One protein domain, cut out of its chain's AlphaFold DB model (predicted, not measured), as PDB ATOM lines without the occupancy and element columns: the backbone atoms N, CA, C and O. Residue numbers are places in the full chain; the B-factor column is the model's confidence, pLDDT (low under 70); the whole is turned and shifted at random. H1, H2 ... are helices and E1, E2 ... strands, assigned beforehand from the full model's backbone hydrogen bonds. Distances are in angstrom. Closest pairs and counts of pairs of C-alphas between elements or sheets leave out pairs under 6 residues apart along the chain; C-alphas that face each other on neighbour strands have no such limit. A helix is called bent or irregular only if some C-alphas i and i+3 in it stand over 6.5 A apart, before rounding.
ATOM      1  N   PRO A  63    -130.546  17.765  30.449       42.69
ATOM      2  CA  PRO A  63    -130.295  16.331  30.551       42.69
ATOM      3  C   PRO A  63    -130.296  15.694  29.156       42.69
ATOM      4  O   PRO A  63    -131.274  15.797  28.407       42.69
ATOM      5  N   VAL A  64    -129.212  15.004  28.796       49.00
ATOM      6  CA  VAL A  64    -129.059  14.430  27.453       49.00
ATOM      7  C   VAL A  64    -129.710  13.047  27.394       49.00
ATOM      8  O   VAL A  64    -129.107  12.040  27.758       49.00
ATOM      9  N   GLN A  65    -130.952  12.982  26.901       37.56
ATOM     10  CA  GLN A  65    -131.641  11.707  26.658       37.56
ATOM     11  C   GLN A  65    -131.057  10.971  25.441       37.56
ATOM     12  O   GLN A  65    -131.523  11.119  24.308       37.56
ATOM     13  N   THR A  66    -130.053  10.130  25.680       40.44
ATOM     14  CA  THR A  66    -129.625   9.095  24.733       40.44
ATOM     15  C   THR A  66    -130.639   7.946  24.684       40.44
ATOM     16  O   THR A  66    -131.381   7.697  25.632       40.44
ATOM     17  N   LYS A  67    -130.690   7.219  23.559       34.81
ATOM     18  CA  LYS A  67    -131.499   5.986  23.441       34.81
ATOM     19  C   LYS A  67    -130.811   4.750  24.017       34.81
ATOM     20  O   LYS A  67    -131.483   3.756  24.278       34.81
ATOM     21  N   ASP A  68    -129.501   4.838  24.200       35.41
ATOM     22  CA  ASP A  68    -128.641   3.799  24.745       35.41
ATOM     23  C   ASP A  68    -128.134   4.265  26.124       35.41
ATOM     24  O   ASP A  68    -127.798   5.448  26.268       35.41
ATOM     25  N   PRO A  69    -128.094   3.390  27.146       42.16
ATOM     26  CA  PRO A  69    -127.708   3.773  28.501       42.16
ATOM     27  C   PRO A  69    -126.216   4.120  28.572       42.16
ATOM     28  O   PRO A  69    -125.359   3.314  28.207       42.16
ATOM     29  N   VAL A  70    -125.889   5.312  29.077       49.09
ATOM     30  CA  VAL A  70    -124.501   5.798  29.178       49.09
ATOM     31  C   VAL A  70    -123.870   5.313  30.486       49.09
ATOM     32  O   VAL A  70    -123.527   6.072  31.381       49.09
ATOM     33  N   GLY A  71    -123.738   3.994  30.585       48.88
ATOM     34  CA  GLY A  71    -123.063   3.289  31.671       48.88
ATOM     35  C   GLY A  71    -122.134   2.234  31.086       48.88
ATOM     36  O   GLY A  71    -122.389   1.040  31.228       48.88
ATOM     37  N   VAL A  72    -121.091   2.658  30.356       50.91
ATOM     38  CA  VAL A  72    -120.160   1.718  29.708       50.91
ATOM     39  C   VAL A  72    -119.336   1.022  30.784       50.91
ATOM     40  O   VAL A  72    -118.313   1.528  31.245       50.91
ATOM     41  N   ARG A  73    -119.808  -0.158  31.186       52.09
ATOM     42  CA  ARG A  73    -119.051  -1.070  32.028       52.09
ATOM     43  C   ARG A  73    -117.873  -1.613  31.215       52.09
ATOM     44  O   ARG A  73    -118.081  -2.109  30.107       52.09
ATOM     45  N   GLY A  74    -116.653  -1.487  31.730       49.53
ATOM     46  CA  GLY A  74    -115.454  -2.019  31.083       49.53
ATOM     47  C   GLY A  74    -115.496  -3.546  30.966       49.53
ATOM     48  O   GLY A  74    -116.250  -4.212  31.679       49.53
ATOM     49  N   GLU A  75    -114.654  -4.124  30.101       47.97
ATOM     50  CA  GLU A  75    -114.522  -5.590  29.966       47.97
ATOM     51  C   GLU A  75    -114.060  -6.274  31.274       47.97
ATOM     52  O   GLU A  75    -114.219  -7.482  31.442       47.97
ATOM     53  N   ASP A  76    -113.517  -5.495  32.214       48.78
ATOM     54  CA  ASP A  76    -113.112  -5.882  33.568       48.78
ATOM     55  C   ASP A  76    -114.231  -5.757  34.626       48.78
ATOM     56  O   ASP A  76    -114.051  -6.172  35.771       48.78
ATOM     57  N   GLY A  77    -115.387  -5.194  34.263       56.28
ATOM     58  CA  GLY A  77    -116.506  -4.931  35.165       56.28
ATOM     59  C   GLY A  77    -116.485  -3.565  35.866       56.28
ATOM     60  O   GLY A  77    -117.396  -3.310  36.662       56.28
ATOM     61  N   SER A  78    -115.506  -2.696  35.582       60.44
ATOM     62  CA  SER A  78    -115.426  -1.320  36.104       60.44
ATOM     63  C   SER A  78    -116.502  -0.401  35.505       60.44
ATOM     64  O   SER A  78    -117.010  -0.669  34.420       60.44
ATOM     65  N   LEU A  79    -116.870   0.686  36.190       67.06
ATOM     66  CA  LEU A  79    -117.760   1.725  35.649       67.06
ATOM     67  C   LEU A  79    -116.926   2.851  35.032       67.06
ATOM     68  O   LEU A  79    -116.152   3.493  35.742       67.06
ATOM     69  N   ASN A  80    -117.098   3.123  33.735       69.12
ATOM     70  CA  ASN A  80    -116.514   4.315  33.128       69.12
ATOM     71  C   ASN A  80    -117.339   5.557  33.501       69.12
ATOM     72  O   ASN A  80    -118.479   5.698  33.061       69.12
ATOM     73  N   LEU A  81    -116.742   6.448  34.300       78.94
ATOM     74  CA  LEU A  81    -117.353   7.695  34.771       78.94
ATOM     75  C   LEU A  81    -116.778   8.959  34.091       78.94
ATOM     76  O   LEU A  81    -117.017  10.074  34.548       78.94
ATOM     77  N   GLN A  82    -115.992   8.806  33.020       79.88
ATOM     78  CA  GLN A  82    -115.446   9.932  32.252       79.88
ATOM     79  C   GLN A  82    -116.524  10.617  31.391       79.88
ATOM     80  O   GLN A  82    -117.591  10.046  31.154       79.88
ATOM     81  N   LYS A  83    -116.222  11.822  30.869       83.06
ATOM     82  CA  LYS A  83    -117.063  12.530  29.884       83.06
ATOM     83  C   LYS A  83    -117.481  11.564  28.757       83.06
ATOM     84  O   LYS A  83    -116.604  11.063  28.048       83.06
ATOM     85  N   PRO A  84    -118.786  11.308  28.558       82.88
ATOM     86  CA  PRO A  84    -119.245  10.405  27.509       82.88
ATOM     87  C   PRO A  84    -118.879  10.891  26.107       82.88
ATOM     88  O   PRO A  84    -119.021  12.071  25.799       82.88
ATOM     89  N   VAL A  85    -118.495   9.960  25.228       81.31
ATOM     90  CA  VAL A  85    -118.100  10.228  23.826       81.31
ATOM     91  C   VAL A  85    -119.255  10.817  22.991       81.31
ATOM     92  O   VAL A  85    -119.040  11.386  21.926       81.31
ATOM     93  N   GLN A  86    -120.495  10.688  23.469       80.00
ATOM     94  CA  GLN A  86    -121.691  11.289  22.878       80.00
ATOM     95  C   GLN A  86    -121.817  12.799  23.156       80.00
ATOM     96  O   GLN A  86    -122.563  13.467  22.442       80.00
ATOM     97  N   LEU A  87    -121.121  13.334  24.168       83.50
ATOM     98  CA  LEU A  87    -121.000  14.777  24.386       83.50
ATOM     99  C   LEU A  87    -119.896  15.313  23.472       83.50
ATOM    100  O   LEU A  87    -118.769  14.816  23.504       83.50
ATOM    101  N   GLY A  88    -120.211  16.321  22.658       82.19
ATOM    102  CA  GLY A  88    -119.263  16.904  21.715       82.19
ATOM    103  C   GLY A  88    -118.125  17.641  22.415       82.19
ATOM    104  O   GLY A  88    -118.157  17.875  23.624       82.19
ATOM    105  N   GLU A  89    -117.107  18.038  21.655       83.50
ATOM    106  CA  GLU A  89    -115.970  18.812  22.176       83.50
ATOM    107  C   GLU A  89    -116.472  20.077  22.897       83.50
ATOM    108  O   GLU A  89    -116.210  20.233  24.088       83.50
ATOM    109  N   SER A  90    -117.359  20.838  22.242       88.75
ATOM    110  CA  SER A  90    -118.024  22.052  22.748       88.75
ATOM    111  C   SER A  90    -119.080  21.846  23.854       88.75
ATOM    112  O   SER A  90    -119.867  22.758  24.093       88.75
ATOM    113  N   ASP A  91    -119.170  20.676  24.493       92.88
ATOM    114  CA  ASP A  91    -120.162  20.389  25.542       92.88
ATOM    115  C   ASP A  91    -119.460  20.099  26.887       92.88
ATOM    116  O   ASP A  91    -118.718  19.122  27.018       92.88
ATOM    117  N   VAL A  92    -119.685  20.931  27.909       93.56
ATOM    118  CA  VAL A  92    -119.133  20.741  29.265       93.56
ATOM    119  C   VAL A  92    -119.909  19.643  29.977       93.56
ATOM    120  O   VAL A  92    -121.125  19.740  30.129       93.56
ATOM    121  N   PHE A  93    -119.211  18.613  30.452       94.00
ATOM    122  CA  PHE A  93    -119.804  17.545  31.252       94.00
ATOM    123  C   PHE A  93    -119.959  17.995  32.709       94.00
ATOM    124  O   PHE A  93    -118.964  18.249  33.387       94.00
ATOM    125  N   LEU A  94    -121.199  18.070  33.204       92.12
ATOM    126  CA  LEU A  94    -121.517  18.447  34.592       92.12
ATOM    127  C   LEU A  94    -121.562  17.239  35.551       92.12
ATOM    128  O   LEU A  94    -121.765  17.397  36.756       92.12
ATOM    129  N   GLY A  95    -121.344  16.036  35.019       88.94
ATOM    130  CA  GLY A  95    -121.470  14.765  35.723       88.94
ATOM    131  C   GLY A  95    -122.721  14.004  35.290       88.94
ATOM    132  O   GLY A  95    -123.413  14.378  34.341       88.94
ATOM    133  N   PHE A  96    -123.005  12.914  35.989       85.50
ATOM    134  CA  PHE A  96    -124.276  12.203  35.884       85.50
ATOM    135  C   PHE A  96    -125.290  12.748  36.895       85.50
ATOM    136  O   PHE A  96    -124.909  13.263  37.956       85.50
ATOM    137  N   ALA A  97    -126.573  12.589  36.569       76.06
ATOM    138  CA  ALA A  97    -127.684  12.982  37.425       76.06
ATOM    139  C   ALA A  97    -127.571  12.347  38.826       76.06
ATOM    140  O   ALA A  97    -127.267  11.162  38.979       76.06
ATOM    141  N   GLU A  98    -127.827  13.150  39.861       61.53
ATOM    142  CA  GLU A  98    -127.526  12.824  41.266       61.53
ATOM    143  C   GLU A  98    -128.198  11.525  41.763       61.53
ATOM    144  O   GLU A  98    -127.592  10.761  42.517       61.53
ATOM    145  N   GLN A  99    -129.413  11.234  41.282       54.06
ATOM    146  CA  GLN A  99    -130.166  10.020  41.626       54.06
ATOM    147  C   GLN A  99    -129.569   8.738  41.025       54.06
ATOM    148  O   GLN A  99    -129.682   7.676  41.635       54.06
ATOM    149  N   ASP A 100    -128.904   8.817  39.868       54.97
ATOM    150  CA  ASP A 100    -128.361   7.634  39.191       54.97
ATOM    151  C   ASP A 100    -127.049   7.175  39.854       54.97
ATOM    152  O   ASP A 100    -126.836   5.983  40.081       54.97
ATOM    153  N   ALA A 101    -126.162   8.117  40.189       53.81
ATOM    154  CA  ALA A 101    -124.787   7.807  40.581       53.81
ATOM    155  C   ALA A 101    -124.643   7.276  42.021       53.81
ATOM    156  O   ALA A 101    -123.956   6.276  42.244       53.81
ATOM    157  N   VAL A 102    -125.261   7.931  43.012       51.56
ATOM    158  CA  VAL A 102    -124.941   7.697  44.436       51.56
ATOM    159  C   VAL A 102    -125.438   6.333  44.931       51.56
ATOM    160  O   VAL A 102    -124.696   5.616  45.608       51.56
ATOM    161  N   GLU A 103    -126.658   5.931  44.560       52.16
ATOM    162  CA  GLU A 103    -127.226   4.637  44.969       52.16
ATOM    163  C   GLU A 103    -126.532   3.451  44.273       52.16
ATOM    164  O   GLU A 103    -126.350   2.384  44.871       52.16
ATOM    165  N   GLN A 104    -126.082   3.630  43.028       57.69
ATOM    166  CA  GLN A 104    -125.521   2.554  42.202       57.69
ATOM    167  C   GLN A 104    -124.011   2.360  42.449       57.69
ATOM    168  O   GLN A 104    -123.553   1.225  42.569       57.69
ATOM    169  N   LEU A 105    -123.249   3.439  42.684       57.56
ATOM    170  CA  LEU A 105    -121.847   3.372  43.140       57.56
ATOM    171  C   LEU A 105    -121.707   2.982  44.628       57.56
ATOM    172  O   LEU A 105    -120.594   2.801  45.124       57.56
ATOM    173  N   GLY A 106    -122.809   2.898  45.381       52.69
ATOM    174  CA  GLY A 106    -122.812   2.520  46.799       52.69
ATOM    175  C   GLY A 106    -123.251   1.083  47.100       52.69
ATOM    176  O   GLY A 106    -122.876   0.546  48.140       52.69
ATOM    177  N   SER A 107    -124.056   0.457  46.236       51.84
ATOM    178  CA  SER A 107    -124.851  -0.726  46.613       51.84
ATOM    179  C   SER A 107    -124.230  -2.087  46.286       51.84
ATOM    180  O   SER A 107    -124.608  -3.077  46.910       51.84
ATOM    181  N   GLY A 108    -123.295  -2.172  45.332       50.28
ATOM    182  CA  GLY A 108    -122.562  -3.405  44.999       50.28
ATOM    183  C   GLY A 108    -123.394  -4.555  44.403       50.28
ATOM    184  O   GLY A 108    -122.839  -5.607  44.083       50.28
ATOM    185  N   ASN A 109    -124.706  -4.373  44.231       46.97
ATOM    186  CA  ASN A 109    -125.599  -5.347  43.610       46.97
ATOM    187  C   ASN A 109    -125.530  -5.215  42.085       46.97
ATOM    188  O   ASN A 109    -125.974  -4.219  41.522       46.97
ATOM    189  N   ALA A 110    -124.986  -6.232  41.420       45.41
ATOM    190  CA  ALA A 110    -124.951  -6.296  39.965       45.41
ATOM    191  C   ALA A 110    -126.274  -6.849  39.405       45.41
ATOM    192  O   ALA A 110    -126.429  -8.062  39.275       45.41
ATOM    193  N   ASP A 111    -127.191  -5.950  39.046       48.81
ATOM    194  CA  ASP A 111    -128.104  -6.157  37.916       48.81
ATOM    195  C   ASP A 111    -127.505  -5.427  36.698       48.81
ATOM    196  O   ASP A 111    -127.081  -4.274  36.797       48.81
ATOM    197  N   ASP A 112    -127.414  -6.103  35.550       49.97
ATOM    198  CA  ASP A 112    -126.531  -5.715  34.431       49.97
ATOM    199  C   ASP A 112    -127.067  -4.575  33.528       49.97
ATOM    200  O   ASP A 112    -126.867  -4.577  32.312       49.97
ATOM    201  N   SER A 113    -127.747  -3.573  34.097       52.81
ATOM    202  CA  SER A 113    -128.261  -2.413  33.350       52.81
ATOM    203  C   SER A 113    -128.198  -1.087  34.122       52.81
ATOM    204  O   SER A 113    -129.189  -0.354  34.195       52.81
ATOM    205  N   VAL A 114    -127.024  -0.759  34.676       57.19
ATOM    206  CA  VAL A 114    -126.730   0.590  35.197       57.19
ATOM    207  C   VAL A 114    -126.909   1.610  34.071       57.19
ATOM    208  O   VAL A 114    -126.169   1.615  33.089       57.19
ATOM    209  N   THR A 115    -127.913   2.470  34.217       64.88
ATOM    210  CA  THR A 115    -128.189   3.581  33.303       64.88
ATOM    211  C   THR A 115    -127.860   4.864  34.041       64.88
ATOM    212  O   THR A 115    -128.537   5.185  35.012       64.88
ATOM    213  N   LEU A 116    -126.818   5.572  33.601       72.81
ATOM    214  CA  LEU A 116    -126.501   6.908  34.095       72.81
ATOM    215  C   LEU A 116    -126.902   7.932  33.030       72.81
ATOM    216  O   LEU A 116    -126.559   7.773  31.855       72.81
ATOM    217  N   THR A 117    -127.609   8.981  33.436       80.56
ATOM    218  CA  THR A 117    -127.994  10.088  32.553       80.56
ATOM    219  C   THR A 117    -126.962  11.216  32.665       80.56
ATOM    220  O   THR A 117    -126.817  11.775  33.753       80.56
ATOM    221  N   PRO A 118    -126.220  11.568  31.597       85.06
ATOM    222  CA  PRO A 118    -125.247  12.653  31.656       85.06
ATOM    223  C   PRO A 118    -125.918  14.030  31.560       85.06
ATOM    224  O   PRO A 118    -126.808  14.266  30.737       85.06
ATOM    225  N   GLU A 119    -125.435  14.957  32.381       88.88
ATOM    226  CA  GLU A 119    -125.823  16.366  32.389       88.88
ATOM    227  C   GLU A 119    -124.739  17.211  31.711       88.88
ATOM    228  O   GLU A 119    -123.536  16.964  31.872       88.88
ATOM    229  N   SER A 120    -125.147  18.210  30.925       93.06
ATOM    230  CA  SER A 120    -124.202  19.043  30.174       93.06
ATOM    231  C   SER A 120    -124.704  20.460  29.905       93.06
ATOM    232  O   SER A 120    -125.907  20.728  29.951       93.06
ATOM    233  N   VAL A 121    -123.758  21.347  29.587       93.94
ATOM    234  CA  VAL A 121    -123.980  22.703  29.056       93.94
ATOM    235  C   VAL A 121    -123.184  22.846  27.760       93.94
ATOM    236  O   VAL A 121    -122.008  22.491  27.721       93.94
ATOM    237  N   SER A 122    -123.808  23.362  26.698       94.00
ATOM    238  CA  SER A 122    -123.149  23.551  25.399       94.00
ATOM    239  C   SER A 122    -122.547  24.952  25.282       94.00
ATOM    240  O   SER A 122    -123.230  25.947  25.511       94.00
ATOM    241  N   LEU A 123    -121.278  25.036  24.885       93.81
ATOM    242  CA  LEU A 123    -120.497  26.275  24.778       93.81
ATOM    243  C   LEU A 123    -120.721  27.046  23.467       93.81
ATOM    244  O   LEU A 123    -120.195  28.139  23.294       93.81
ATOM    245  N   ARG A 124    -121.493  26.493  22.523       92.31
ATOM    246  CA  ARG A 124    -121.588  26.988  21.130       92.31
ATOM    247  C   ARG A 124    -122.100  28.423  20.994       92.31
ATOM    248  O   ARG A 124    -121.783  29.083  20.007       92.31
ATOM    249  N   GLU A 125    -122.899  28.883  21.950       91.94
ATOM    250  CA  GLU A 125    -123.488  30.231  21.991       91.94
ATOM    251  C   GLU A 125    -122.950  31.068  23.169       91.94
ATOM    252  O   GLU A 125    -123.414  32.181  23.406       91.94
ATOM    253  N   LEU A 126    -121.959  30.542  23.899       94.88
ATOM    254  CA  LEU A 126    -121.342  31.174  25.064       94.88
ATOM    255  C   LEU A 126    -119.968  31.740  24.691       94.88
ATOM    256  O   LEU A 126    -119.239  31.143  23.902       94.88
ATOM    257  N   GLN A 127    -119.616  32.892  25.259       96.12
ATOM    258  CA  GLN A 127    -118.330  33.558  25.028       96.12
ATOM    259  C   GLN A 127    -117.372  33.309  26.195       96.12
ATOM    260  O   GLN A 127    -117.825  33.175  27.335       96.12
ATOM    261  N   ASN A 128    -116.072  33.215  25.884       97.06
ATOM    262  CA  ASN A 128    -114.934  33.132  26.819       97.06
ATOM    263  C   ASN A 128    -115.253  32.407  28.144       97.06
ATOM    264  O   ASN A 128    -115.082  32.954  29.234       97.06
ATOM    265  N   THR A 129    -115.806  31.196  28.063       97.75
ATOM    266  CA  THR A 129    -116.373  30.523  29.237       97.75
ATOM    267  C   THR A 129    -115.309  29.690  29.938       97.75
ATOM    268  O   THR A 129    -114.776  28.757  29.342       97.75
ATOM    269  N   VAL A 130    -115.024  30.010  31.204       97.56
ATOM    270  CA  VAL A 130    -114.127  29.231  32.070       97.56
ATOM    271  C   VAL A 130    -114.853  27.969  32.532       97.56
ATOM    272  O   VAL A 130    -115.930  28.052  33.128       97.56
ATOM    273  N   TYR A 131    -114.278  26.792  32.304       96.94
ATOM    274  CA  TYR A 131    -114.878  25.538  32.742       96.94
ATOM    275  C   TYR A 131    -113.874  24.464  33.151       96.94
ATOM    276  O   TYR A 131    -112.704  24.473  32.774       96.94
ATOM    277  N   ALA A 132    -114.387  23.482  33.887       96.25
ATOM    278  CA  ALA A 132    -113.784  22.164  34.025       96.25
ATOM    279  C   ALA A 132    -114.878  21.096  33.900       96.25
ATOM    280  O   ALA A 132    -115.993  21.282  34.393       96.25
ATOM    281  N   ASN A 133    -114.574  19.970  33.256       95.25
ATOM    282  CA  ASN A 133    -115.487  18.823  33.240       95.25
ATOM    283  C   ASN A 133    -115.572  18.187  34.638       95.25
ATOM    284  O   ASN A 133    -114.623  18.269  35.415       95.25
ATOM    285  N   ALA A 134    -116.688  17.524  34.944       93.19
ATOM    286  CA  ALA A 134    -116.837  16.791  36.196       93.19
ATOM    287  C   ALA A 134    -115.820  15.643  36.319       93.19
ATOM    288  O   ALA A 134    -115.611  14.883  35.368       93.19
ATOM    289  N   VAL A 135    -115.217  15.504  37.503       92.25
ATOM    290  CA  VAL A 135    -114.197  14.489  37.805       92.25
ATOM    291  C   VAL A 135    -114.688  13.550  38.904       92.25
ATOM    292  O   VAL A 135    -115.143  13.989  39.960       92.25
ATOM    293  N   TYR A 136    -114.558  12.247  38.657       87.81
ATOM    294  CA  TYR A 136    -114.891  11.181  39.601       87.81
ATOM    295  C   TYR A 136    -113.605  10.570  40.169       87.81
ATOM    296  O   TYR A 136    -112.742  10.126  39.413       87.81
ATOM    297  N   VAL A 137    -113.484  10.537  41.497       87.69
ATOM    298  CA  VAL A 137    -112.283  10.097  42.228       87.69
ATOM    299  C   VAL A 137    -112.653   8.964  43.199       87.69
ATOM    300  O   VAL A 137    -113.641   9.097  43.917       87.69
ATOM    301  N   PRO A 138    -111.902   7.853  43.284       81.69
ATOM    302  CA  PRO A 138    -112.187   6.808  44.269       81.69
ATOM    303  C   PRO A 138    -112.091   7.304  45.724       81.69
ATOM    304  O   PRO A 138    -111.206   8.092  46.059       81.69
ATOM    305  N   CYS A 139    -112.938   6.777  46.613       81.44
ATOM    306  CA  CYS A 139    -112.922   6.992  48.067       81.44
ATOM    307  C   CYS A 139    -111.734   6.300  48.760       81.44
ATOM    308  O   CYS A 139    -111.888   5.436  49.624       81.44
ATOM    309  N   ALA A 140    -110.524   6.704  48.391       79.75
ATOM    310  CA  ALA A 140    -109.295   6.390  49.096       79.75
ATOM    311  C   ALA A 140    -108.578   7.698  49.441       79.75
ATOM    312  O   ALA A 140    -108.404   8.560  48.578       79.75
ATOM    313  N   ALA A 141    -108.159   7.841  50.699       81.25
ATOM    314  CA  ALA A 141    -107.326   8.959  51.132       81.25
ATOM    315  C   ALA A 141    -105.944   8.900  50.456       81.25
ATOM    316  O   ALA A 141    -105.490   7.823  50.067       81.25
ATOM    317  N   ASP A 142    -105.291  10.055  50.323       89.12
ATOM    318  CA  ASP A 142    -104.023  10.233  49.604       89.12
ATOM    319  C   ASP A 142    -104.067   9.865  48.099       89.12
ATOM    320  O   ASP A 142    -103.029   9.637  47.476       89.12
ATOM    321  N   THR A 143    -105.256   9.866  47.481       91.38
ATOM    322  CA  THR A 143    -105.416   9.715  46.024       91.38
ATOM    323  C   THR A 143    -105.141  11.045  45.331       91.38
ATOM    324  O   THR A 143    -105.867  12.016  45.549       91.38
ATOM    325  N   ASP A 144    -104.119  11.077  44.475       94.12
ATOM    326  CA  ASP A 144    -103.845  12.201  43.575       94.12
ATOM    327  C   ASP A 144    -104.786  12.174  42.359       94.12
ATOM    328  O   ASP A 144    -104.985  11.127  41.740       94.12
ATOM    329  N   PHE A 145    -105.336  13.332  41.989       93.94
ATOM    330  CA  PHE A 145    -106.163  13.519  40.796       93.94
ATOM    331  C   PHE A 145    -105.920  14.883  40.134       93.94
ATOM    332  O   PHE A 145    -105.362  15.802  40.735       93.94
ATOM    333  N   ALA A 146    -106.335  14.998  38.873       94.38
ATOM    334  CA  ALA A 146    -106.120  16.158  38.016       94.38
ATOM    335  C   ALA A 146    -107.457  16.749  37.546       94.38
ATOM    336  O   ALA A 146    -108.385  16.002  37.231       94.38
ATOM    337  N   VAL A 147    -107.542  18.079  37.474       95.50
ATOM    338  CA  VAL A 147    -108.702  18.822  36.963       95.50
ATOM    339  C   VAL A 147    -108.228  19.875  35.947       95.50
ATOM    340  O   VAL A 147    -107.721  20.921  36.360       95.50
ATOM    341  N   PRO A 148    -108.375  19.620  34.634       94.38
ATOM    342  CA  PRO A 148    -108.155  20.615  33.584       94.38
ATOM    343  C   PRO A 148    -109.096  21.815  33.725       94.38
ATOM    344  O   PRO A 148    -110.308  21.632  33.863       94.38
ATOM    345  N   VAL A 149    -108.547  23.029  33.654       95.06
ATOM    346  CA  VAL A 149    -109.292  24.297  33.627       95.06
ATOM    347  C   VAL A 149    -109.090  24.950  32.265       95.06
ATOM    348  O   VAL A 149    -107.963  25.234  31.862       95.06
ATOM    349  N   VAL A 150    -110.191  25.184  31.556       95.06
ATOM    350  CA  VAL A 150    -110.222  25.557  30.138       95.06
ATOM    351  C   VAL A 150    -111.028  26.843  29.959       95.06
ATOM    352  O   VAL A 150    -112.042  27.019  30.629       95.06
ATOM    353  N   ILE A 151    -110.612  27.727  29.050       95.88
ATOM    354  CA  ILE A 151    -111.493  28.751  28.468       95.88
ATOM    355  C   ILE A 151    -111.907  28.277  27.080       95.88
ATOM    356  O   ILE A 151    -111.046  27.927  26.275       95.88
ATOM    357  N   GLY A 152    -113.209  28.270  26.793       95.25
ATOM    358  CA  GLY A 152    -113.722  27.807  25.503       95.25
ATOM    359  C   GLY A 152    -115.073  28.385  25.089       95.25
ATOM    360  O   GLY A 152    -115.644  29.248  25.766       95.25
ATOM    361  N   GLY A 153    -115.570  27.894  23.953       94.81
ATOM    362  CA  GLY A 153    -116.775  28.378  23.280       94.81
ATOM    363  C   GLY A 153    -116.443  29.362  22.161       94.81
ATOM    364  O   GLY A 153    -115.613  29.087  21.300       94.81
ATOM    365  N   GLN A 154    -117.105  30.517  22.146       96.06
ATOM    366  CA  GLN A 154    -116.737  31.638  21.281       96.06
ATOM    367  C   GLN A 154    -115.639  32.457  21.976       96.06
ATOM    368  O   GLN A 154    -115.933  33.353  22.769       96.06
ATOM    369  N   THR A 155    -114.375  32.108  21.730       96.38
ATOM    370  CA  THR A 155    -113.220  32.790  22.330       96.38
ATOM    371  C   THR A 155    -112.706  33.946  21.464       96.38
ATOM    372  O   THR A 155    -112.591  33.837  20.243       96.38
ATOM    373  N   ASP A 156    -112.430  35.075  22.117       97.38
ATOM    374  CA  ASP A 156    -111.691  36.239  21.603       97.38
ATOM    375  C   ASP A 156    -111.142  36.961  22.846       97.38
ATOM    376  O   ASP A 156    -111.744  37.914  23.335       97.38
ATOM    377  N   PHE A 157    -110.063  36.434  23.435       97.38
ATOM    378  CA  PHE A 157    -109.443  36.957  24.665       97.38
ATOM    379  C   PHE A 157    -107.915  36.884  24.602       97.38
ATOM    380  O   PHE A 157    -107.361  36.049  23.896       97.38
ATOM    381  N   SER A 158    -107.216  37.739  25.344       96.56
ATOM    382  CA  SER A 158    -105.747  37.704  25.475       96.56
ATOM    383  C   SER A 158    -105.265  37.791  26.923       96.56
ATOM    384  O   SER A 158    -104.103  37.507  27.194       96.56
ATOM    385  N   LEU A 159    -106.140  38.181  27.849       95.94
ATOM    386  CA  LEU A 159    -105.893  38.255  29.283       95.94
ATOM    387  C   LEU A 159    -107.045  37.570  30.023       95.94
ATOM    388  O   LEU A 159    -108.202  37.728  29.632       95.94
ATOM    389  N   ALA A 160    -106.730  36.831  31.086       96.31
ATOM    390  CA  ALA A 160    -107.717  36.311  32.027       96.31
ATOM    391  C   ALA A 160    -107.151  36.280  33.456       96.31
ATOM    392  O   ALA A 160    -106.102  35.678  33.693       96.31
ATOM    393  N   GLU A 161    -107.867  36.872  34.411       96.12
ATOM    394  CA  GLU A 161    -107.620  36.747  35.851       96.12
ATOM    395  C   GLU A 161    -108.817  36.076  36.534       96.12
ATOM    396  O   GLU A 161    -109.959  36.529  36.415       96.12
ATOM    397  N   LEU A 162    -108.569  34.992  37.272       95.50
ATOM    398  CA  LEU A 162    -109.627  34.231  37.938       95.50
ATOM    399  C   LEU A 162    -109.198  33.692  39.308       95.50
ATOM    400  O   LEU A 162    -108.045  33.311  39.531       95.50
ATOM    401  N   GLU A 163    -110.166  33.592  40.210       96.38
ATOM    402  CA  GLU A 163    -110.064  32.868  41.473       96.38
ATOM    403  C   GLU A 163    -110.831  31.539  41.399       96.38
ATOM    404  O   GLU A 163    -111.976  31.486  40.950       96.38
ATOM    405  N   ILE A 164    -110.219  30.451  41.870       97.00
ATOM    406  CA  ILE A 164    -110.879  29.164  42.114       97.00
ATOM    407  C   ILE A 164    -110.915  28.911  43.614       97.00
ATOM    408  O   ILE A 164    -109.877  28.721  44.248       97.00
ATOM    409  N   SER A 165    -112.123  28.863  44.171       97.00
ATOM    410  CA  SER A 165    -112.352  28.311  45.510       97.00
ATOM    411  C   SER A 165    -112.598  26.803  45.426       97.00
ATOM    412  O   SER A 165    -113.366  26.358  44.571       97.00
ATOM    413  N   TYR A 166    -112.006  26.024  46.332       96.25
ATOM    414  CA  TYR A 166    -112.202  24.571  46.441       96.25
ATOM    415  C   TYR A 166    -112.435  24.134  47.897       96.25
ATOM    416  O   TYR A 166    -112.095  24.854  48.838       96.25
ATOM    417  N   ASP A 167    -113.006  22.941  48.105       95.44
ATOM    418  CA  ASP A 167    -113.125  22.362  49.449       95.44
ATOM    419  C   ASP A 167    -111.744  21.926  49.964       95.44
ATOM    420  O   ASP A 167    -111.218  20.860  49.634       95.44
ATOM    421  N   LYS A 168    -111.140  22.787  50.782       93.88
ATOM    422  CA  LYS A 168    -109.836  22.544  51.400       93.88
ATOM    423  C   LYS A 168    -109.867  21.567  52.568       93.88
ATOM    424  O   LYS A 168    -108.793  21.181  53.019       93.88
ATOM    425  N   ASP A 169    -111.026  21.197  53.097       92.69
ATOM    426  CA  ASP A 169    -111.111  20.210  54.173       92.69
ATOM    427  C   ASP A 169    -111.199  18.798  53.563       92.69
ATOM    428  O   ASP A 169    -110.555  17.872  54.060       92.69
ATOM    429  N   ALA A 170    -111.851  18.664  52.402       92.50
ATOM    430  CA  ALA A 170    -111.858  17.457  51.576       92.50
ATOM    431  C   ALA A 170    -110.574  17.241  50.748       92.50
ATOM    432  O   ALA A 170    -110.156  16.093  50.564       92.50
ATOM    433  N   PHE A 171    -109.931  18.311  50.258       93.81
ATOM    434  CA  PHE A 171    -108.805  18.226  49.315       93.81
ATOM    435  C   PHE A 171    -107.564  19.024  49.750       93.81
ATOM    436  O   PHE A 171    -107.635  20.064  50.407       93.81
ATOM    437  N   ALA A 172    -106.380  18.544  49.365       93.75
ATOM    438  CA  ALA A 172    -105.136  19.312  49.364       93.75
ATOM    439  C   ALA A 172    -104.793  19.714  47.926       93.75
ATOM    440  O   ALA A 172    -104.785  18.860  47.045       93.75
ATOM    441  N   PHE A 173    -104.461  20.983  47.693       94.25
ATOM    442  CA  PHE A 173    -103.812  21.390  46.449       94.25
ATOM    443  C   PHE A 173    -102.351  20.921  46.469       94.25
ATOM    444  O   PHE A 173    -101.630  21.182  47.433       94.25
ATOM    445  N   VAL A 174    -101.931  20.196  45.430       92.88
ATOM    446  CA  VAL A 174    -100.577  19.629  45.291       92.88
ATOM    447  C   VAL A 174     -99.707  20.514  44.394       92.88
ATOM    448  O   VAL A 174     -98.503  20.630  44.615       92.88
ATOM    449  N   GLY A 175    -100.320  21.151  43.397       90.62
ATOM    450  CA  GLY A 175     -99.670  22.002  42.408       90.62
ATOM    451  C   GLY A 175    -100.527  22.113  41.149       90.62
ATOM    452  O   GLY A 175    -101.677  21.683  41.131       90.62
ATOM    453  N   PHE A 176     -99.963  22.661  40.082       89.12
ATOM    454  CA  PHE A 176    -100.586  22.704  38.761       89.12
ATOM    455  C   PHE A 176     -99.540  22.380  37.692       89.12
ATOM    456  O   PHE A 176     -98.339  22.421  37.970       89.12
ATOM    457  N   THR A 177     -99.997  22.072  36.483       85.00
ATOM    458  CA  THR A 177     -99.164  22.038  35.277       85.00
ATOM    459  C   THR A 177     -99.715  23.026  34.260       85.00
ATOM    460  O   THR A 177    -100.875  22.921  33.855       85.00
ATOM    461  N   ASP A 178     -98.881  23.979  33.864       76.25
ATOM    462  CA  ASP A 178     -99.036  24.792  32.665       76.25
ATOM    463  C   ASP A 178     -98.740  23.960  31.405       76.25
ATOM    464  O   ASP A 178     -97.964  23.002  31.449       76.25
ATOM    465  N   ILE A 179     -99.381  24.309  30.284       62.41
ATOM    466  CA  ILE A 179     -99.158  23.647  28.987       62.41
ATOM    467  C   ILE A 179     -98.213  24.467  28.096       62.41
ATOM    468  O   ILE A 179     -97.260  23.902  27.564       62.41
ATOM    469  N   ASP A 180     -98.419  25.788  28.001       62.50
ATOM    470  CA  ASP A 180     -97.650  26.681  27.110       62.50
ATOM    471  C   ASP A 180     -96.916  27.843  27.825       62.50
ATOM    472  O   ASP A 180     -96.289  28.675  27.176       62.50
ATOM    473  N   GLY A 181     -96.946  27.918  29.162       63.97
ATOM    474  CA  GLY A 181     -96.190  28.913  29.948       63.97
ATOM    475  C   GLY A 181     -96.744  30.352  29.970       63.97
ATOM    476  O   GLY A 181     -96.336  31.131  30.830       63.97
ATOM    477  N   ASP A 182     -97.711  30.692  29.109       79.56
ATOM    478  CA  ASP A 182     -98.481  31.959  29.144       79.56
ATOM    479  C   ASP A 182     -99.415  32.064  30.382       79.56
ATOM    480  O   ASP A 182     -99.984  33.123  30.667       79.56
ATOM    481  N   ALA A 183     -99.577  30.970  31.139       76.81
ATOM    482  CA  ALA A 183    -100.374  30.888  32.363       76.81
ATOM    483  C   ALA A 183     -99.502  30.885  33.628       76.81
ATOM    484  O   ALA A 183     -98.564  30.101  33.764       76.81
ATOM    485  N   THR A 184     -99.881  31.693  34.621       80.81
ATOM    486  CA  THR A 184     -99.300  31.666  35.969       80.81
ATOM    487  C   THR A 184    -100.377  31.360  37.007       80.81
ATOM    488  O   THR A 184    -101.474  31.906  36.950       80.81
ATOM    489  N   CYS A 185    -100.078  30.498  37.980       77.50
ATOM    490  CA  CYS A 185    -100.989  30.185  39.081       77.50
ATOM    491  C   CYS A 185    -100.284  30.368  40.429       77.50
ATOM    492  O   CYS A 185     -99.218  29.806  40.690       77.50
ATOM    493  N   ASN A 186    -100.899  31.174  41.290       78.38
ATOM    494  CA  ASN A 186    -100.510  31.390  42.676       78.38
ATOM    495  C   ASN A 186    -101.562  30.734  43.574       78.38
ATOM    496  O   ASN A 186    -102.754  30.812  43.299       78.38
ATOM    497  N   SER A 187    -101.145  30.099  44.668       76.62
ATOM    498  CA  SER A 187    -102.073  29.420  45.580       76.62
ATOM    499  C   SER A 187    -102.016  30.005  46.985       76.62
ATOM    500  O   SER A 187    -100.953  30.403  47.465       76.62
ATOM    501  N   LEU A 188    -103.165  29.995  47.660       80.00
ATOM    502  CA  LEU A 188    -103.312  30.216  49.096       80.00
ATOM    503  C   LEU A 188    -103.953  28.947  49.700       80.00
ATOM    504  O   LEU A 188    -105.146  28.943  50.021       80.00
ATOM    505  N   PRO A 189    -103.203  27.827  49.826       67.00
ATOM    506  CA  PRO A 189    -103.800  26.509  50.073       67.00
ATOM    507  C   PRO A 189    -104.507  26.392  51.429       67.00
ATOM    508  O   PRO A 189    -105.493  25.665  51.553       67.00
ATOM    509  N   ASP A 190    -104.032  27.140  52.429       75.25
ATOM    510  CA  ASP A 190    -104.639  27.230  53.763       75.25
ATOM    511  C   ASP A 190    -105.981  27.984  53.753       75.25
ATOM    512  O   ASP A 190    -106.803  27.816  54.659       75.25
ATOM    513  N   GLU A 191    -106.239  28.803  52.730       84.19
ATOM    514  CA  GLU A 191    -107.493  29.543  52.559       84.19
ATOM    515  C   GLU A 191    -108.497  28.774  51.689       84.19
ATOM    516  O   GLU A 191    -109.698  28.903  51.924       84.19
ATOM    517  N   GLY A 192    -108.019  27.867  50.826       92.62
ATOM    518  CA  GLY A 192    -108.836  27.101  49.871       92.62
ATOM    519  C   GLY A 192    -109.029  27.824  48.539       92.62
ATOM    520  O   GLY A 192    -110.025  27.592  47.857       92.62
ATOM    521  N   LEU A 193    -108.097  28.723  48.209       95.19
ATOM    522  CA  LEU A 193    -108.177  29.655  47.091       95.19
ATOM    523  C   LEU A 193    -106.946  29.521  46.183       95.19
ATOM    524  O   LEU A 193    -105.810  29.427  46.660       95.19
ATOM    525  N   LEU A 194    -107.180  29.534  44.876       94.44
ATOM    526  CA  LEU A 194    -106.168  29.548  43.819       94.44
ATOM    527  C   LEU A 194    -106.420  30.773  42.933       94.44
ATOM    528  O   LEU A 194    -107.566  31.029  42.583       94.44
ATOM    529  N   CYS A 195    -105.375  31.502  42.556       93.56
ATOM    530  CA  CYS A 195    -105.444  32.667  41.676       93.56
ATOM    531  C   CYS A 195    -104.653  32.366  40.398       93.56
ATOM    532  O   CYS A 195    -103.433  32.189  40.465       93.56
ATOM    533  N   ILE A 196    -105.324  32.317  39.248       92.12
ATOM    534  CA  ILE A 196    -104.691  32.106  37.939       92.12
ATOM    535  C   ILE A 196    -104.723  33.429  37.171       92.12
ATOM    536  O   ILE A 196    -105.762  34.084  37.111       92.12
ATOM    537  N   SER A 197    -103.586  33.804  36.590       93.06
ATOM    538  CA  SER A 197    -103.441  34.935  35.672       93.06
ATOM    539  C   SER A 197    -102.773  34.434  34.392       93.06
ATOM    540  O   SER A 197    -101.667  33.883  34.434       93.06
ATOM    541  N   PHE A 198    -103.474  34.584  33.271       93.31
ATOM    542  CA  PHE A 198    -103.036  34.227  31.923       93.31
ATOM    543  C   PHE A 198    -102.907  35.498  31.087       93.31
ATOM    544  O   PHE A 198    -103.816  36.330  31.092       93.31
ATOM    545  N   VAL A 199    -101.802  35.635  30.352       93.12
ATOM    546  CA  VAL A 199    -101.590  36.743  29.412       93.12
ATOM    547  C   VAL A 199    -100.883  36.218  28.170       93.12
ATOM    548  O   VAL A 199     -99.697  35.904  28.224       93.12
ATOM    549  N   SER A 200    -101.588  36.193  27.039       92.81
ATOM    550  CA  SER A 200    -100.984  35.896  25.742       92.81
ATOM    551  C   SER A 200    -100.667  37.160  24.950       92.81
ATOM    552  O   SER A 200    -101.242  38.239  25.137       92.81
ATOM    553  N   THR A 201     -99.729  37.033  24.014       92.50
ATOM    554  CA  THR A 201     -99.331  38.158  23.163       92.50
ATOM    555  C   THR A 201    -100.398  38.538  22.137       92.50
ATOM    556  O   THR A 201    -100.371  39.670  21.657       92.50
ATOM    557  N   GLU A 202    -101.337  37.646  21.806       94.12
ATOM    558  CA  GLU A 202    -102.399  37.841  20.808       94.12
ATOM    559  C   GLU A 202    -103.775  37.359  21.304       94.12
ATOM    560  O   GLU A 202    -103.886  36.828  22.407       94.12
ATOM    561  N   ASN A 203    -104.833  37.593  20.517       96.50
ATOM    562  CA  ASN A 203    -106.181  37.137  20.863       96.50
ATOM    563  C   ASN A 203    -106.345  35.655  20.509       96.50
ATOM    564  O   ASN A 203    -106.247  35.261  19.346       96.50
ATOM    565  N   ILE A 204    -106.656  34.856  21.520       95.56
ATOM    566  CA  ILE A 204    -106.996  33.443  21.440       95.56
ATOM    567  C   ILE A 204    -108.403  33.287  20.849       95.56
ATOM    568  O   ILE A 204    -109.367  33.846  21.372       95.56
ATOM    569  N   GLN A 205    -108.502  32.501  19.772       95.38
ATOM    570  CA  GLN A 205    -109.739  32.209  19.020       95.38
ATOM    571  C   GLN A 205    -110.010  30.694  18.896       95.38
ATOM    572  O   GLN A 205    -110.572  30.214  17.910       95.38
ATOM    573  N   ALA A 206    -109.547  29.929  19.887       92.88
ATOM    574  CA  ALA A 206    -109.820  28.506  20.076       92.88
ATOM    575  C   ALA A 206    -110.058  28.211  21.571       92.88
ATOM    576  O   ALA A 206    -109.822  29.082  22.413       92.88
ATOM    577  N   ASP A 207    -110.502  26.999  21.902       92.25
ATOM    578  CA  ASP A 207    -110.519  26.514  23.288       92.25
ATOM    579  C   ASP A 207    -109.069  26.300  23.775       92.25
ATOM    580  O   ASP A 207    -108.259  25.695  23.066       92.25
ATOM    581  N   VAL A 208    -108.733  26.780  24.978       91.81
ATOM    582  CA  VAL A 208    -107.389  26.683  25.580       91.81
ATOM    583  C   VAL A 208    -107.480  26.204  27.026       91.81
ATOM    584  O   VAL A 208    -108.139  26.826  27.860       91.81
ATOM    585  N   GLU A 209    -106.778  25.113  27.344       92.31
ATOM    586  CA  GLU A 209    -106.528  24.704  28.729       92.31
ATOM    587  C   GLU A 209    -105.488  25.646  29.351       92.31
ATOM    588  O   GLU A 209    -104.322  25.641  28.963       92.31
ATOM    589  N   LEU A 210    -105.916  26.459  30.320       90.75
ATOM    590  CA  LEU A 210    -105.042  27.389  31.040       90.75
ATOM    591  C   LEU A 210    -104.034  26.626  31.907       90.75
ATOM    592  O   LEU A 210    -102.856  26.969  31.968       90.75
ATOM    593  N   CYS A 211    -104.519  25.596  32.603       91.81
ATOM    594  CA  CYS A 211    -103.710  24.676  33.390       91.81
ATOM    595  C   CYS A 211    -104.512  23.432  33.783       91.81
ATOM    596  O   CYS A 211    -105.733  23.492  33.958       91.81
ATOM    597  N   THR A 212    -103.800  22.357  34.107       93.88
ATOM    598  CA  THR A 212    -104.341  21.261  34.915       93.88
ATOM    599  C   THR A 212    -104.009  21.500  36.387       93.88
ATOM    600  O   THR A 212    -102.846  21.671  36.756       93.88
ATOM    601  N   LEU A 213    -105.030  21.505  37.247       94.50
ATOM    602  CA  LEU A 213    -104.888  21.599  38.701       94.50
ATOM    603  C   LEU A 213    -104.739  20.202  39.313       94.50
ATOM    604  O   LEU A 213    -105.574  19.329  39.076       94.50
ATOM    605  N   CYS A 214    -103.714  19.998  40.138       95.06
ATOM    606  CA  CYS A 214    -103.437  18.726  40.802       95.06
ATOM    607  C   CYS A 214    -103.862  18.785  42.274       95.06
ATOM    608  O   CYS A 214    -103.385  19.623  43.047       95.06
ATOM    609  N   PHE A 215    -104.721  17.853  42.676       95.31
ATOM    610  CA  PHE A 215    -105.271  17.743  44.024       95.31
ATOM    611  C   PHE A 215    -105.019  16.356  44.621       95.31
ATOM    612  O   PHE A 215    -104.831  15.383  43.898       95.31
ATOM    613  N   ARG A 216    -105.077  16.267  45.953       94.75
ATOM    614  CA  ARG A 216    -105.046  15.019  46.723       94.75
ATOM    615  C   ARG A 216    -106.242  14.929  47.660       94.75
ATOM    616  O   ARG A 216    -106.564  15.907  48.336       94.75
ATOM    617  N   THR A 217    -106.875  13.764  47.753       94.25
ATOM    618  CA  THR A 217    -107.958  13.509  48.717       94.25
ATOM    619  C   THR A 217    -107.440  13.476  50.162       94.25
ATOM    620  O   THR A 217    -106.509  12.743  50.495       94.25
ATOM    621  N   LYS A 218    -108.067  14.258  51.050       90.94
ATOM    622  CA  LYS A 218    -107.847  14.210  52.512       90.94
ATOM    623  C   LYS A 218    -108.803  13.245  53.214       90.94
ATOM    624  O   LYS A 218    -108.491  12.756  54.297       90.94
ATOM    625  N   THR A 219    -109.959  12.983  52.607       81.56
ATOM    626  CA  THR A 219    -110.986  12.065  53.111       81.56
ATOM    627  C   THR A 219    -111.045  10.769  52.295       81.56
ATOM    628  O   THR A 219    -110.613  10.721  51.145       81.56
ATOM    629  N   ALA A 220    -111.593   9.718  52.906       81.81
ATOM    630  CA  ALA A 220    -111.992   8.466  52.256       81.81
ATOM    631  C   ALA A 220    -113.527   8.283  52.278       81.81
ATOM    632  O   ALA A 220    -114.032   7.169  52.167       81.81
ATOM    633  N   GLU A 221    -114.270   9.374  52.481       84.25
ATOM    634  CA  GLU A 221    -115.733   9.411  52.476       84.25
ATOM    635  C   GLU A 221    -116.268   9.869  51.109       84.25
ATOM    636  O   GLU A 221    -115.600  10.617  50.386       84.25
ATOM    637  N   LYS A 222    -117.487   9.430  50.767       85.12
ATOM    638  CA  LYS A 222    -118.212   9.876  49.568       85.12
ATOM    639  C   LYS A 222    -118.679  11.324  49.754       85.12
ATOM    640  O   LYS A 222    -119.339  11.627  50.748       85.12
ATOM    641  N   LEU A 223    -118.370  12.182  48.792       87.94
ATOM    642  CA  LEU A 223    -118.629  13.620  48.805       87.94
ATOM    643  C   LEU A 223    -118.964  14.092  47.388       87.94
ATOM    644  O   LEU A 223    -118.333  13.663  46.425       87.94
ATOM    645  N   ASP A 224    -119.912  15.019  47.279       90.00
ATOM    646  CA  ASP A 224    -120.119  15.834  46.082       90.00
ATOM    647  C   ASP A 224    -119.691  17.270  46.409       90.00
ATOM    648  O   ASP A 224    -120.115  17.844  47.414       90.00
ATOM    649  N   SER A 225    -118.784  17.818  45.608       92.81
ATOM    650  CA  SER A 225    -118.122  19.103  45.831       92.81
ATOM    651  C   SER A 225    -117.899  19.810  44.494       92.81
ATOM    652  O   SER A 225    -118.059  19.221  43.426       92.81
ATOM    653  N   SER A 226    -117.502  21.082  44.514       94.38
ATOM    654  CA  SER A 226    -117.141  21.802  43.293       94.38
ATOM    655  C   SER A 226    -115.987  22.782  43.473       94.38
ATOM    656  O   SER A 226    -115.822  23.405  44.524       94.38
ATOM    657  N   LEU A 227    -115.214  22.937  42.398       96.81
ATOM    658  CA  LEU A 227    -114.467  24.155  42.124       96.81
ATOM    659  C   LEU A 227    -115.471  25.268  41.807       96.81
ATOM    660  O   LEU A 227    -116.412  25.065  41.040       96.81
ATOM    661  N   LYS A 228    -115.266  26.450  42.386       97.06
ATOM    662  CA  LYS A 228    -116.065  27.646  42.099       97.06
ATOM    663  C   LYS A 228    -115.171  28.677  41.439       97.06
ATOM    664  O   LYS A 228    -114.275  29.202  42.096       97.06
ATOM    665  N   PHE A 229    -115.428  28.925  40.160       97.19
ATOM    666  CA  PHE A 229    -114.750  29.934  39.356       97.19
ATOM    667  C   PHE A 229    -115.360  31.313  39.635       97.19
ATOM    668  O   PHE A 229    -116.565  31.500  39.465       97.19
ATOM    669  N   ASP A 230    -114.525  32.262  40.042       97.12
ATOM    670  CA  ASP A 230    -114.851  33.675  40.210       97.12
ATOM    671  C   ASP A 230    -113.908  34.493  39.318       97.12
ATOM    672  O   ASP A 230    -112.720  34.655  39.609       97.12
ATOM    673  N   VAL A 231    -114.423  34.918  38.166       96.62
ATOM    674  CA  VAL A 231    -113.659  35.591  37.110       96.62
ATOM    675  C   VAL A 231    -113.561  37.077  37.438       96.62
ATOM    676  O   VAL A 231    -114.584  37.742  37.595       96.62
ATOM    677  N   LYS A 232    -112.333  37.589  37.561       96.44
ATOM    678  CA  LYS A 232    -112.055  38.983  37.944       96.44
ATOM    679  C   LYS A 232    -111.957  39.896  36.730       96.44
ATOM    680  O   LYS A 232    -112.455  41.015  36.778       96.44
ATOM    681  N   ASP A 233    -111.320  39.398  35.677       96.12
ATOM    682  CA  ASP A 233    -111.129  40.086  34.404       96.12
ATOM    683  C   ASP A 233    -110.967  39.041  33.290       96.12
ATOM    684  O   ASP A 233    -110.259  38.047  33.474       96.12
ATOM    685  N   ILE A 234    -111.607  39.260  32.141       97.50
ATOM    686  CA  ILE A 234    -111.216  38.661  30.861       97.50
ATOM    687  C   ILE A 234    -111.326  39.767  29.817       97.50
ATOM    688  O   ILE A 234    -112.393  40.354  29.614       97.50
ATOM    689  N   ALA A 235    -110.218  40.014  29.130       97.88
ATOM    690  CA  ALA A 235    -110.085  41.095  28.168       97.88
ATOM    691  C   ALA A 235    -109.240  40.654  26.968       97.88
ATOM    692  O   ALA A 235    -108.498  39.667  27.019       97.88
ATOM    693  N   LYS A 236    -109.347  41.392  25.865       98.00
ATOM    694  CA  LYS A 236    -108.632  41.120  24.609       98.00
ATOM    695  C   LYS A 236    -107.874  42.337  24.112       98.00
ATOM    696  O   LYS A 236    -108.197  43.452  24.509       98.00
ATOM    697  N   TRP A 237    -106.905  42.167  23.217       97.81
ATOM    698  CA  TRP A 237    -106.262  43.316  22.586       97.81
ATOM    699  C   TRP A 237    -107.251  44.090  21.719       97.81
ATOM    700  O   TRP A 237    -107.957  43.512  20.886       97.81
ATOM    701  N   ASN A 238    -107.227  45.413  21.868       97.00
ATOM    702  CA  ASN A 238    -107.895  46.323  20.953       97.00
ATOM    703  C   ASN A 238    -107.229  46.300  19.556       97.00
ATOM    704  O   ASN A 238    -106.110  45.815  19.368       97.00
ATOM    705  N   ALA A 239    -107.908  46.861  18.552       95.44
ATOM    706  CA  ALA A 239    -107.513  46.733  17.144       95.44
ATOM    707  C   ALA A 239    -106.124  47.307  16.770       95.44
ATOM    708  O   ALA A 239    -105.582  46.934  15.728       95.44
ATOM    709  N   ASP A 240    -105.540  48.198  17.583       95.56
ATOM    710  CA  ASP A 240    -104.181  48.734  17.390       95.56
ATOM    711  C   ASP A 240    -103.135  48.174  18.378       95.56
ATOM    712  O   ASP A 240    -101.957  48.530  18.290       95.56
ATOM    713  N   ARG A 241    -103.544  47.251  19.264       93.75
ATOM    714  CA  ARG A 241    -102.729  46.597  20.305       93.75
ATOM    715  C   ARG A 241    -102.038  47.593  21.247       93.75
ATOM    716  O   ARG A 241    -100.925  47.347  21.715       93.75
ATOM    717  N   THR A 242    -102.690  48.722  21.532       95.50
ATOM    718  CA  THR A 242    -102.230  49.714  22.524       95.50
ATOM    719  C   THR A 242    -102.825  49.510  23.918       95.50
ATOM    720  O   THR A 242    -102.293  50.055  24.887       95.50
ATOM    721  N   GLY A 243    -103.884  48.707  24.041       96.06
ATOM    722  CA  GLY A 243    -104.518  48.365  25.310       96.06
ATOM    723  C   GLY A 243    -105.487  47.191  25.181       96.06
ATOM    724  O   GLY A 243    -105.632  46.608  24.103       96.06
ATOM    725  N   TYR A 244    -106.146  46.859  26.288       97.25
ATOM    726  CA  TYR A 244    -107.159  45.810  26.333       97.25
ATOM    727  C   TYR A 244    -108.583  46.388  26.299       97.25
ATOM    728  O   TYR A 244    -108.803  47.525  26.721       97.25
ATOM    729  N   GLU A 245    -109.528  45.599  25.798       97.25
ATOM    730  CA  GLU A 245    -110.975  45.822  25.876       97.25
ATOM    731  C   GLU A 245    -111.649  44.608  26.542       97.25
ATOM    732  O   GLU A 245    -111.376  43.464  26.168       97.25
ATOM    733  N   ASP A 246    -112.488  44.858  27.550       97.50
ATOM    734  CA  ASP A 246    -113.235  43.852  28.315       97.50
ATOM    735  C   ASP A 246    -114.127  43.008  27.382       97.50
ATOM    736  O   ASP A 246    -114.736  43.541  26.445       97.50
ATOM    737  N   VAL A 247    -114.260  41.700  27.641       97.56
ATOM    738  CA  VAL A 247    -115.102  40.804  26.822       97.56
ATOM    739  C   VAL A 247    -116.131  40.023  27.640       97.56
ATOM    740  O   VAL A 247    -115.877  39.694  28.796       97.56
ATOM    741  N   PRO A 248    -117.297  39.669  27.058       97.56
ATOM    742  CA  PRO A 248    -118.260  38.801  27.726       97.56
ATOM    743  C   PRO A 248    -117.652  37.433  28.051       97.56
ATOM    744  O   PRO A 248    -116.987  36.818  27.211       97.56
ATOM    745  N   PHE A 249    -117.925  36.949  29.260       97.31
ATOM    746  CA  PHE A 249    -117.457  35.666  29.777       97.31
ATOM    747  C   PHE A 249    -118.566  34.919  30.531       97.31
ATOM    748  O   PHE A 249    -119.636  35.460  30.820       97.31
ATOM    749  N   GLY A 250    -118.296  33.660  30.876       96.44
ATOM    750  CA  GLY A 250    -119.177  32.810  31.678       96.44
ATOM    751  C   GLY A 250    -118.391  31.758  32.461       96.44
ATOM    752  O   GLY A 250    -117.174  31.642  32.308       96.44
ATOM    753  N   THR A 251    -119.080  30.973  33.293       97.31
ATOM    754  CA  THR A 251    -118.471  29.867  34.054       97.31
ATOM    755  C   THR A 251    -119.334  28.602  34.018       97.31
ATOM    756  O   THR A 251    -120.563  28.686  34.050       97.31
ATOM    757  N   ALA A 252    -118.713  27.417  33.941       95.44
ATOM    758  CA  ALA A 252    -119.428  26.134  33.884       95.44
ATOM    759  C   ALA A 252    -118.674  24.960  34.545       95.44
ATOM    760  O   ALA A 252    -117.447  24.905  34.573       95.44
ATOM    761  N   GLY A 253    -119.419  23.956  35.025       91.94
ATOM    762  CA  GLY A 253    -118.852  22.694  35.515       91.94
ATOM    763  C   GLY A 253    -118.117  22.797  36.857       91.94
ATOM    764  O   GLY A 253    -118.632  23.378  37.807       91.94
ATOM    765  N   GLY A 254    -116.946  22.162  36.956       93.88
ATOM    766  CA  GLY A 254    -116.107  22.155  38.164       93.88
ATOM    767  C   GLY A 254    -116.480  21.132  39.245       93.88
ATOM    768  O   GLY A 254    -115.881  21.157  40.317       93.88
ATOM    769  N   ARG A 255    -117.448  20.236  39.008       94.12
ATOM    770  CA  ARG A 255    -117.907  19.229  39.989       94.12
ATOM    771  C   ARG A 255    -116.846  18.145  40.241       94.12
ATOM    772  O   ARG A 255    -116.258  17.615  39.301       94.12
ATOM    773  N   ILE A 256    -116.627  17.789  41.504       93.19
ATOM    774  CA  ILE A 256    -115.698  16.743  41.951       93.19
ATOM    775  C   ILE A 256    -116.473  15.790  42.861       93.19
ATOM    776  O   ILE A 256    -116.973  16.208  43.905       93.19
ATOM    777  N   ILE A 257    -116.547  14.514  42.478       89.50
ATOM    778  CA  ILE A 257    -117.302  13.483  43.192       89.50
ATOM    779  C   ILE A 257    -116.336  12.414  43.711       89.50
ATOM    780  O   ILE A 257    -115.650  11.774  42.909       89.50
ATOM    781  N   THR A 258    -116.309  12.166  45.024       86.62
ATOM    782  CA  THR A 258    -115.651  10.973  45.584       86.62
ATOM    783  C   THR A 258    -116.643   9.812  45.703       86.62
ATOM    784  O   THR A 258    -117.753   9.988  46.216       86.62
ATOM    785  N   TYR A 259    -116.270   8.620  45.213       78.88
ATOM    786  CA  TYR A 259    -117.166   7.453  45.101       78.88
ATOM    787  C   TYR A 259    -116.587   6.135  45.628       78.88
ATOM    788  O   TYR A 259    -115.353   5.963  45.636       78.88
TER     789      TYR A 259
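What this domain is: This is residues 63 to 259 of the 259 residues of an uncharacterized protein of Ruminococcus sp (UniProt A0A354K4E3). Two strongly twisted sheets of five strands each, E7 E10 E5 E3 E14 and E8 E9 E6 E12 E13, face each other as a sandwich, and the two-strand sheet E1 E2 is partly face to face with the first, at its E14 edge. A small sheet, E4 E15 E11, continues the sandwich towards one end, where H1 only grazes it; E13 and the link from E12 to E13 lie at the other end. The printed part has 197 residues with one named helix and fifteen named strands, in the order E1, H1, then E2 to E15, and its class is mostly strand. The sheets E7 E10 E5 E3 E14 and E4 E15 E11 are mixed, the other two antiparallel. The whole is compact, with a radius of gyration of the C-alphas of 18.2 A, and spans 63 by 41 by 25 A.

How they stand to each other: Start at Pro 63: residues 63 to 90 hold no named element. E1, residues 91 to 96, is the antiparallel neighbour of E2, residues 118 to 122; find N 92 and O 121 2.8 A apart. Next look at the sheet E7, residues 171 to 177, E10, residues 208 to 217, E5, residues 144 to 152, E3, residues 129 to 132, and E14, residues 250 to 253. Its neighbours are antiparallel but for E3 and E14, which are parallel; within hydrogen-bond range are N 174 and O 214 at 2.8 A, N 147 and O 213 at 2.8 A, N 131 and O 150 at 2.8 A, and N 130 and O 250 at 2.9 A. The antiparallel sheet E8, residues 183 to 188, E9, residues 193 to 204, E6, residues 157 to 165, E12, residues 228 to 237, and E13, residues 244 to 246, shows N 186 and O 195 at 2.9 A, N 162 and O 196 at 3.0 A, N 161 and O 233 at 2.8 A, and N 245 and O 236 at 2.8 A. E8 and E9 form a hairpin, as do E12 and E13. With E1 and E2 these make a stack of sheets, three sheets face to face in turn; the two larger have their strands at 26 degrees to each other. The closest C-alphas of E1 and E14 are those of Leu 94 and Gly 253, 5.1 A apart. In the sheet E4, residues 135 to 137, E15, residues 255 to 258, and E11, residues 223 to 226, find N 137 and O 257 at 2.9 A across the parallel pair E4 and E15, and N 256 and O 225 at 2.8 A across the antiparallel pair E15 and E11. E3 runs on into E4, E14 into E15 and E11 into E12. H1, residues 98 to 107, only grazes this sheet with its residues 98 to 102; 3 of its 6 O i to N i+4 pairs are within hydrogen-bond range. It is irregular, only just: C-alphas 100 and 103 are 6.6 A apart.

Where its parts are: Find C-alpha 91 at (-120.162, 20.389, 25.542), where E1 begins. H1 is 14.8 A from first to last C-alpha, E5 25.8 A, E6 22.8 A, E9 26.0 A, E10 26.6 A and E12 26.9 A. E9 bends by 104 degrees at residue 201, and E12 by 53 degrees at residue 232. E15 ends at C-alpha 258, at (-115.651, 10.973, 45.584).

The domain as a whole: The two C-alphas farthest apart, those of Asn 109 and Asp 240, are 63.8 A apart. The printed part has no cut, and no link is long. The mean pLDDT of the printed part is 83.5; look for values under 70 at residues 63 to 80, 98 to 115, 179 to 181 and 189.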